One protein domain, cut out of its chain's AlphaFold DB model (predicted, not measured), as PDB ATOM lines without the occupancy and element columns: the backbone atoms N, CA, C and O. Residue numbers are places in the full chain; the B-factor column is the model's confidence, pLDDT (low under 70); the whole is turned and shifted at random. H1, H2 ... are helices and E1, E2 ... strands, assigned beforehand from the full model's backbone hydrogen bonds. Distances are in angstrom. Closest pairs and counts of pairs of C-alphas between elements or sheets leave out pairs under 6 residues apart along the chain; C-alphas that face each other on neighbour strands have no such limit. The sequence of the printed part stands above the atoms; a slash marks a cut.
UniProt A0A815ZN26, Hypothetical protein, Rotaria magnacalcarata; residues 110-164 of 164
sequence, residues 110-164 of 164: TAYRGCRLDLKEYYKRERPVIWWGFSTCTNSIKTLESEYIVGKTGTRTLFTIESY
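This is residues 110 to 164 of the 164 residues of the protein "Hypothetical protein" of Rotaria magnacalcarata (UniProt A0A815ZN26). With little regular structure, this is a two-stranded antiparallel ribbon, E1 beside E2, with a wide loop whose residues 121 to 134 stick out and a tiny helix, H1, beside E1. The 55 printed residues hold E1, H1 and E2 in that order, a mixed class with 17 residues in named elements. The whole is only just compact, close to loose, with a radius of gyration of the C-alphas of 11.8 A and spans of 31 by 26 by 19 A.

Find C-alpha 110 at (201.185, 241.171, 219.562); from there E1 runs 16.9 A to residue 115. H1 is residues 141 to 144, 5.5 A long. E2, residues 157 to 163, runs 19.3 A to C-alpha 163 at (202.995, 240.357, 213.299).

E1 and E2 are antiparallel at 157 degrees; look at N 113 and O 159, 3.0 A apart, within hydrogen-bond range. C-alphas 114 and 158 face each other at 4.6 A. The closest C-alphas of E1 and H1 are those of Tyr 112 and Ile 141, 6.2 A apart. H1 is too short for any O i to N i+4 pair; its one O i to N i+3 pair is within range.

C-alphas 126 and 147 are the farthest apart, 32.2 A. The printed part has no cut, and both links are long, 25 and 12 residues. Mean pLDDT of the printed part is 87.1; look for residue 148, under 70.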
ATOM      1  N   THR A 110     201.461 239.768 219.289       92.06
ATOM      2  CA  THR A 110     201.185 241.171 219.562       92.06
ATOM      3  C   THR A 110     202.357 241.812 220.296       92.06
ATOM      4  O   THR A 110     202.766 241.362 221.371       92.06
ATOM      5  N   ALA A 111     202.863 242.911 219.748       92.88
ATOM      6  CA  ALA A 111     203.799 243.799 220.415       92.88
ATOM      7  C   ALA A 111     203.121 245.139 220.726       92.88
ATOM      8  O   ALA A 111     202.358 245.678 219.927       92.88
ATOM      9  N   TYR A 112     203.434 245.704 221.882       93.31
ATOM     10  CA  TYR A 112     202.919 246.987 222.331       93.31
ATOM     11  C   TYR A 112     204.040 248.017 222.403       93.31
ATOM     12  O   TYR A 112     205.152 247.725 222.853       93.31
ATOM     13  N   ARG A 113     203.739 249.253 222.010       92.31
ATOM     14  CA  ARG A 113     204.647 250.398 222.134       92.31
ATOM     15  C   ARG A 113     203.871 251.604 222.625       92.31
ATOM     16  O   ARG A 113     202.790 251.888 222.127       92.31
ATOM     17  N   GLY A 114     204.442 252.347 223.562       90.19
ATOM     18  CA  GLY A 114     203.852 253.593 224.031       90.19
ATOM     19  C   GLY A 114     204.735 254.802 223.765       90.19
ATOM     20  O   GLY A 114     205.961 254.700 223.726       90.19
ATOM     21  N   CYS A 115     204.097 255.952 223.569       87.56
ATOM     22  CA  CYS A 115     204.754 257.235 223.363       87.56
ATOM     23  C   CYS A 115     204.024 258.335 224.142       87.56
ATOM     24  O   CYS A 115     202.797 258.421 224.093       87.56
ATOM     25  N   ARG A 116     204.779 259.208 224.818       87.06
ATOM     26  CA  ARG A 116     204.275 260.381 225.560       87.06
ATOM     27  C   ARG A 116     203.966 261.571 224.638       87.06
ATOM     28  O   ARG A 116     204.387 262.690 224.904       87.06
ATOM     29  N   LEU A 117     203.311 261.309 223.510       87.19
ATOM     30  CA  LEU A 117     202.921 262.304 222.511       87.19
ATOM     31  C   LEU A 117     201.536 261.956 221.960       87.19
ATOM     32  O   LEU A 117     201.183 260.776 221.867       87.19
ATOM     33  N   ASP A 118     200.779 262.974 221.553       90.31
ATOM     34  CA  ASP A 118     199.621 262.787 220.678       90.31
ATOM     35  C   ASP A 118     200.105 262.639 219.235       90.31
ATOM     36  O   ASP A 118     200.690 263.563 218.666       90.31
ATOM     37  N   LEU A 119     199.898 261.459 218.655       91.56
ATOM     38  CA  LEU A 119     200.304 261.162 217.287       91.56
ATOM     39  C   LEU A 119     199.112 260.997 216.340       91.56
ATOM     40  O   LEU A 119     199.322 260.634 215.184       91.56
ATOM     41  N   LYS A 120     197.881 261.278 216.782       89.88
ATOM     42  CA  LYS A 120     196.649 261.006 216.022       89.88
ATOM     43  C   LYS A 120     196.694 261.527 214.581       89.88
ATOM     44  O   LYS A 120     196.360 260.796 213.653       89.88
ATOM     45  N   GLU A 121     197.178 262.749 214.379       90.50
ATOM     46  CA  GLU A 121     197.232 263.393 213.058       90.50
ATOM     47  C   GLU A 121     198.225 262.733 212.080       90.50
ATOM     48  O   GLU A 121     198.079 262.857 210.858       90.50
ATOM     49  N   TYR A 122     199.214 261.997 212.599       88.00
ATOM     50  CA  TYR A 122     200.227 261.302 211.800       88.00
ATOM     51  C   TYR A 122     199.774 259.913 211.327       88.00
ATOM     52  O   TYR A 122     200.349 259.384 210.375       88.00
ATOM     53  N   TYR A 123     198.738 259.332 211.943       91.38
ATOM     54  CA  TYR A 123     198.242 257.985 211.636       91.38
ATOM     55  C   TYR A 123     196.853 258.054 211.003       91.38
ATOM     56  O   TYR A 123     195.822 257.969 211.668       91.38
ATOM     57  N   LYS A 124     196.831 258.201 209.676       90.75
ATOM     58  CA  LYS A 124     195.595 258.223 208.883       90.75
ATOM     59  C   LYS A 124     195.245 256.812 208.415       90.75
ATOM     60  O   LYS A 124     196.134 256.051 208.039       90.75
ATOM     61  N   ARG A 125     193.948 256.479 208.419       91.50
ATOM     62  CA  ARG A 125     193.453 255.181 207.929       91.50
ATOM     63  C   ARG A 125     193.934 254.921 206.502       91.50
ATOM     64  O   ARG A 125     194.063 255.860 205.717       91.50
ATOM     65  N   GLU A 126     194.200 253.646 206.215       90.50
ATOM     66  CA  GLU A 126     194.587 253.138 204.888       90.50
ATOM     67  C   GLU A 126     195.880 253.742 204.321       90.50
ATOM     68  O   GLU A 126     196.176 253.598 203.136       90.50
ATOM     69  N   ARG A 127     196.692 254.399 205.158       88.94
ATOM     70  CA  ARG A 127     198.015 254.880 204.760       88.94
ATOM     71  C   ARG A 127     199.102 254.029 205.405       88.94
ATOM     72  O   ARG A 127     199.122 253.926 206.632       88.94
ATOM     73  N   PRO A 128     200.029 253.459 204.615       90.44
ATOM     74  CA  PRO A 128     201.180 252.780 205.185       90.44
ATOM     75  C   PRO A 128     202.037 253.786 205.956       90.44
ATOM     76  O   PRO A 128     202.259 254.917 205.512       90.44
ATOM     77  N   VAL A 129     202.531 253.359 207.113       90.38
ATOM     78  CA  VAL A 129     203.449 254.135 207.948       90.38
ATOM     79  C   VAL A 129     204.790 253.424 207.967       90.38
ATOM     80  O   VAL A 129     204.858 252.224 208.210       90.38
ATOM     81  N   ILE A 130     205.863 254.176 207.723       90.31
ATOM     82  CA  ILE A 130     207.234 253.671 207.797       90.31
ATOM     83  C   ILE A 130     207.890 254.253 209.046       90.31
ATOM     84  O   ILE A 130     207.997 255.474 209.194       90.31
ATOM     85  N   TRP A 131     208.346 253.379 209.939       91.62
ATOM     86  CA  TRP A 131     209.165 253.761 211.085       91.62
ATOM     87  C   TRP A 131     210.637 253.662 210.719       91.62
ATOM     88  O   TRP A 131     211.226 252.590 210.741       91.62
ATOM     89  N   TRP A 132     211.228 254.806 210.380       91.81
ATOM     90  CA  TRP A 132     212.640 254.881 210.000       91.81
ATOM     91  C   TRP A 132     213.597 254.604 211.166       91.81
ATOM     92  O   TRP A 132     214.683 254.083 210.956       91.81
ATOM     93  N   GLY A 133     213.190 254.942 212.393       92.50
ATOM     94  CA  GLY A 133     213.949 254.640 213.605       92.50
ATOM     95  C   GLY A 133     213.567 253.292 214.212       92.50
ATOM     96  O   GLY A 133     212.419 252.850 214.093       92.50
ATOM     97  N   PHE A 134     214.498 252.691 214.949       93.94
ATOM     98  CA  PHE A 134     214.240 251.505 215.754       93.94
ATOM     99  C   PHE A 134     213.168 251.774 216.808       93.94
ATOM    100  O   PHE A 134     213.113 252.834 217.442       93.94
ATOM    101  N   SER A 135     212.301 250.782 216.995       92.12
ATOM    102  CA  SER A 135     211.185 250.852 217.925       92.12
ATOM    103  C   SER A 135     211.317 249.785 218.994       92.12
ATOM    104  O   SER A 135     211.193 248.598 218.723       92.12
ATOM    105  N   THR A 136     211.524 250.227 220.230       89.62
ATOM    106  CA  THR A 136     211.386 249.383 221.414       89.62
ATOM    107  C   THR A 136     209.911 249.089 221.664       89.62
ATOM    108  O   THR A 136     209.081 250.008 221.664       89.62
ATOM    109  N   CYS A 137     209.610 247.813 221.889       92.00
ATOM    110  CA  CYS A 137     208.277 247.290 222.150       92.00
ATOM    111  C   CYS A 137     208.316 246.327 223.345       92.00
ATOM    112  O   CYS A 137     209.383 245.919 223.803       92.00
ATOM    113  N   THR A 138     207.145 245.946 223.840       90.44
ATOM    114  CA  THR A 138     206.964 244.935 224.888       90.44
ATOM    115  C   THR A 138     205.826 243.992 224.508       90.44
ATOM    116  O   THR A 138     204.898 244.395 223.820       90.44
ATOM    117  N   ASN A 139     205.863 242.747 224.972       89.81
ATOM    118  CA  ASN A 139     204.743 241.807 224.851       89.81
ATOM    119  C   ASN A 139     203.696 241.979 225.973       89.81
ATOM    120  O   ASN A 139     202.703 241.260 226.011       89.81
ATOM    121  N   SER A 140     203.910 242.922 226.896       88.81
ATOM    122  CA  SER A 140     203.064 243.144 228.068       88.81
ATOM    123  C   SER A 140     202.514 244.565 228.074       88.81
ATOM    124  O   SER A 140     203.227 245.529 228.355       88.81
ATOM    125  N   ILE A 141     201.207 244.704 227.842       85.44
ATOM    126  CA  ILE A 141     200.530 246.006 227.918       85.44
ATOM    127  C   ILE A 141     200.671 246.647 229.309       85.44
ATOM    128  O   ILE A 141     200.858 247.857 229.412       85.44
ATOM    129  N   LYS A 142     200.692 245.834 230.377       84.12
ATOM    130  CA  LYS A 142     200.882 246.294 231.764       84.12
ATOM    131  C   LYS A 142     202.219 247.006 231.957       84.12
ATOM    132  O   LYS A 142     202.319 247.932 232.752       84.12
ATOM    133  N   THR A 143     203.247 246.599 231.216       83.69
ATOM    134  CA  THR A 143     204.586 247.187 231.313       83.69
ATOM    135  C   THR A 143     204.602 248.630 230.808       83.69
ATOM    136  O   THR A 143     205.381 249.440 231.308       83.69
ATOM    137  N   LEU A 144     203.699 248.998 229.893       81.56
ATOM    138  CA  LEU A 144     203.597 250.370 229.393       81.56
ATOM    139  C   LEU A 144     203.092 251.359 230.446       81.56
ATOM    140  O   LEU A 144     203.444 252.532 230.383       81.56
ATOM    141  N   GLU A 145     202.353 250.895 231.452       76.56
ATOM    142  CA  GLU A 145     201.908 251.735 232.568       76.56
ATOM    143  C   GLU A 145     203.053 252.204 233.481       76.56
ATOM    144  O   GLU A 145     202.851 253.083 234.319       76.56
ATOM    145  N   SER A 146     204.250 251.628 233.337       76.75
ATOM    146  CA  SER A 146     205.439 252.033 234.084       76.75
ATOM    147  C   SER A 146     205.825 253.478 233.769       76.75
ATOM    148  O   SER A 146     205.976 253.847 232.600       76.75
ATOM    149  N   GLU A 147     206.081 254.274 234.811       70.88
ATOM    150  CA  GLU A 147     206.593 255.650 234.701       70.88
ATOM    151  C   GLU A 147     207.959 255.738 234.001       70.88
ATOM    152  O   GLU A 147     208.348 256.802 233.518       70.88
ATOM    153  N   TYR A 148     208.679 254.622 233.880       65.88
ATOM    154  CA  TYR A 148     209.926 254.552 233.118       65.88
ATOM    155  C   TYR A 148     209.709 254.408 231.604       65.88
ATOM    156  O   TYR A 148     210.658 254.594 230.845       65.88
ATOM    157  N   ILE A 149     208.490 254.081 231.154       70.06
ATOM    158  CA  ILE A 149     208.179 253.816 229.740       70.06
ATOM    159  C   ILE A 149     207.172 254.833 229.196       70.06
ATOM    160  O   ILE A 149     207.517 255.630 228.326       70.06
ATOM    161  N   VAL A 150     205.939 254.838 229.709       75.88
ATOM    162  CA  VAL A 150     204.893 255.795 229.294       75.88
ATOM    163  C   VAL A 150     204.332 256.536 230.496       75.88
ATOM    164  O   VAL A 150     204.128 257.744 230.418       75.88
ATOM    165  N   GLY A 151     204.166 255.854 231.626       75.44
ATOM    166  CA  GLY A 151     203.475 256.392 232.794       75.44
ATOM    167  C   GLY A 151     201.967 256.511 232.586       75.44
ATOM    168  O   GLY A 151     201.429 256.153 231.533       75.44
ATOM    169  N   LYS A 152     201.274 257.002 233.616       75.62
ATOM    170  CA  LYS A 152     199.795 257.027 233.650       75.62
ATOM    171  C   LYS A 152     199.167 258.389 233.341       75.62
ATOM    172  O   LYS A 152     197.947 258.483 233.223       75.62
ATOM    173  N   THR A 153     199.968 259.445 233.213       78.19
ATOM    174  CA  THR A 153     199.488 260.836 233.130       78.19
ATOM    175  C   THR A 153     199.926 261.537 231.836       78.19
ATOM    176  O   THR A 153     200.834 261.080 231.148       78.19
ATOM    177  N   GLY A 154     199.249 262.640 231.479       84.31
ATOM    178  CA  GLY A 154     199.520 263.422 230.257       84.31
ATOM    179  C   GLY A 154     199.083 262.723 228.968       84.31
ATOM    180  O   GLY A 154     198.740 261.552 228.997       84.31
ATOM    181  N   THR A 155     199.033 263.414 227.829       88.12
ATOM    182  CA  THR A 155     198.580 262.811 226.559       88.12
ATOM    183  C   THR A 155     199.571 261.767 226.032       88.12
ATOM    184  O   THR A 155     200.778 262.003 226.008       88.12
ATOM    185  N   ARG A 156     199.061 260.607 225.597       88.31
ATOM    186  CA  ARG A 156     199.865 259.472 225.122       88.31
ATOM    187  C   ARG A 156     199.221 258.776 223.933       88.31
ATOM    188  O   ARG A 156     197.997 258.733 223.825       88.31
ATOM    189  N   THR A 157     200.062 258.156 223.116       91.50
ATOM    190  CA  THR A 157     199.658 257.244 222.046       91.50
ATOM    191  C   THR A 157     200.151 255.839 222.376       91.50
ATOM    192  O   THR A 157     201.327 255.647 222.696       91.50
ATOM    193  N   LEU A 158     199.246 254.866 222.288       91.75
ATOM    194  CA  LEU A 158     199.530 253.440 222.418       91.75
ATOM    195  C   LEU A 158     199.418 252.783 221.041       91.75
ATOM    196  O   LEU A 158     198.422 252.965 220.345       91.75
ATOM    197  N   PHE A 159     200.423 251.995 220.680       92.94
ATOM    198  CA  PHE A 159     200.430 251.150 219.495       92.94
ATOM    199  C   PHE A 159     200.276 249.691 219.904       92.94
ATOM    200  O   PHE A 159     201.029 249.206 220.751       92.94
ATOM    201  N   THR A 160     199.345 249.010 219.245       94.12
ATOM    202  CA  THR A 160     199.238 247.551 219.203       94.12
ATOM    203  C   THR A 160     199.680 247.116 217.812       94.12
ATOM    204  O   THR A 160     199.134 247.594 216.817       94.12
ATOM    205  N   ILE A 161     200.715 246.287 217.746       93.06
ATOM    206  CA  ILE A 161     201.387 245.880 216.513       93.06
ATOM    207  C   ILE A 161     201.234 244.370 216.395       93.06
ATOM    208  O   ILE A 161     201.755 243.632 217.229       93.06
ATOM    209  N   GLU A 162     200.535 243.930 215.359       91.94
ATOM    210  CA  GLU A 162     200.362 242.514 215.048       91.94
ATOM    211  C   GLU A 162     201.377 242.098 213.981       91.94
ATOM    212  O   GLU A 162     201.471 242.728 212.925       91.94
ATOM    213  N   SER A 163     202.142 241.046 214.273       85.88
ATOM    214  CA  SER A 163     202.995 240.357 213.299       85.88
ATOM    215  C   SER A 163     202.330 239.042 212.894       85.88
ATOM    216  O   SER A 163     201.883 238.297 213.772       85.88
ATOM    217  N   TYR A 164     202.264 238.770 211.586       76.31
ATOM    218  CA  TYR A 164     201.509 237.660 210.985       76.31
ATOM    219  C   TYR A 164     202.392 236.644 210.259       76.31
ATOM    220  O   TYR A 164     203.347 237.093 209.588       76.31
TER     221      TYR A 164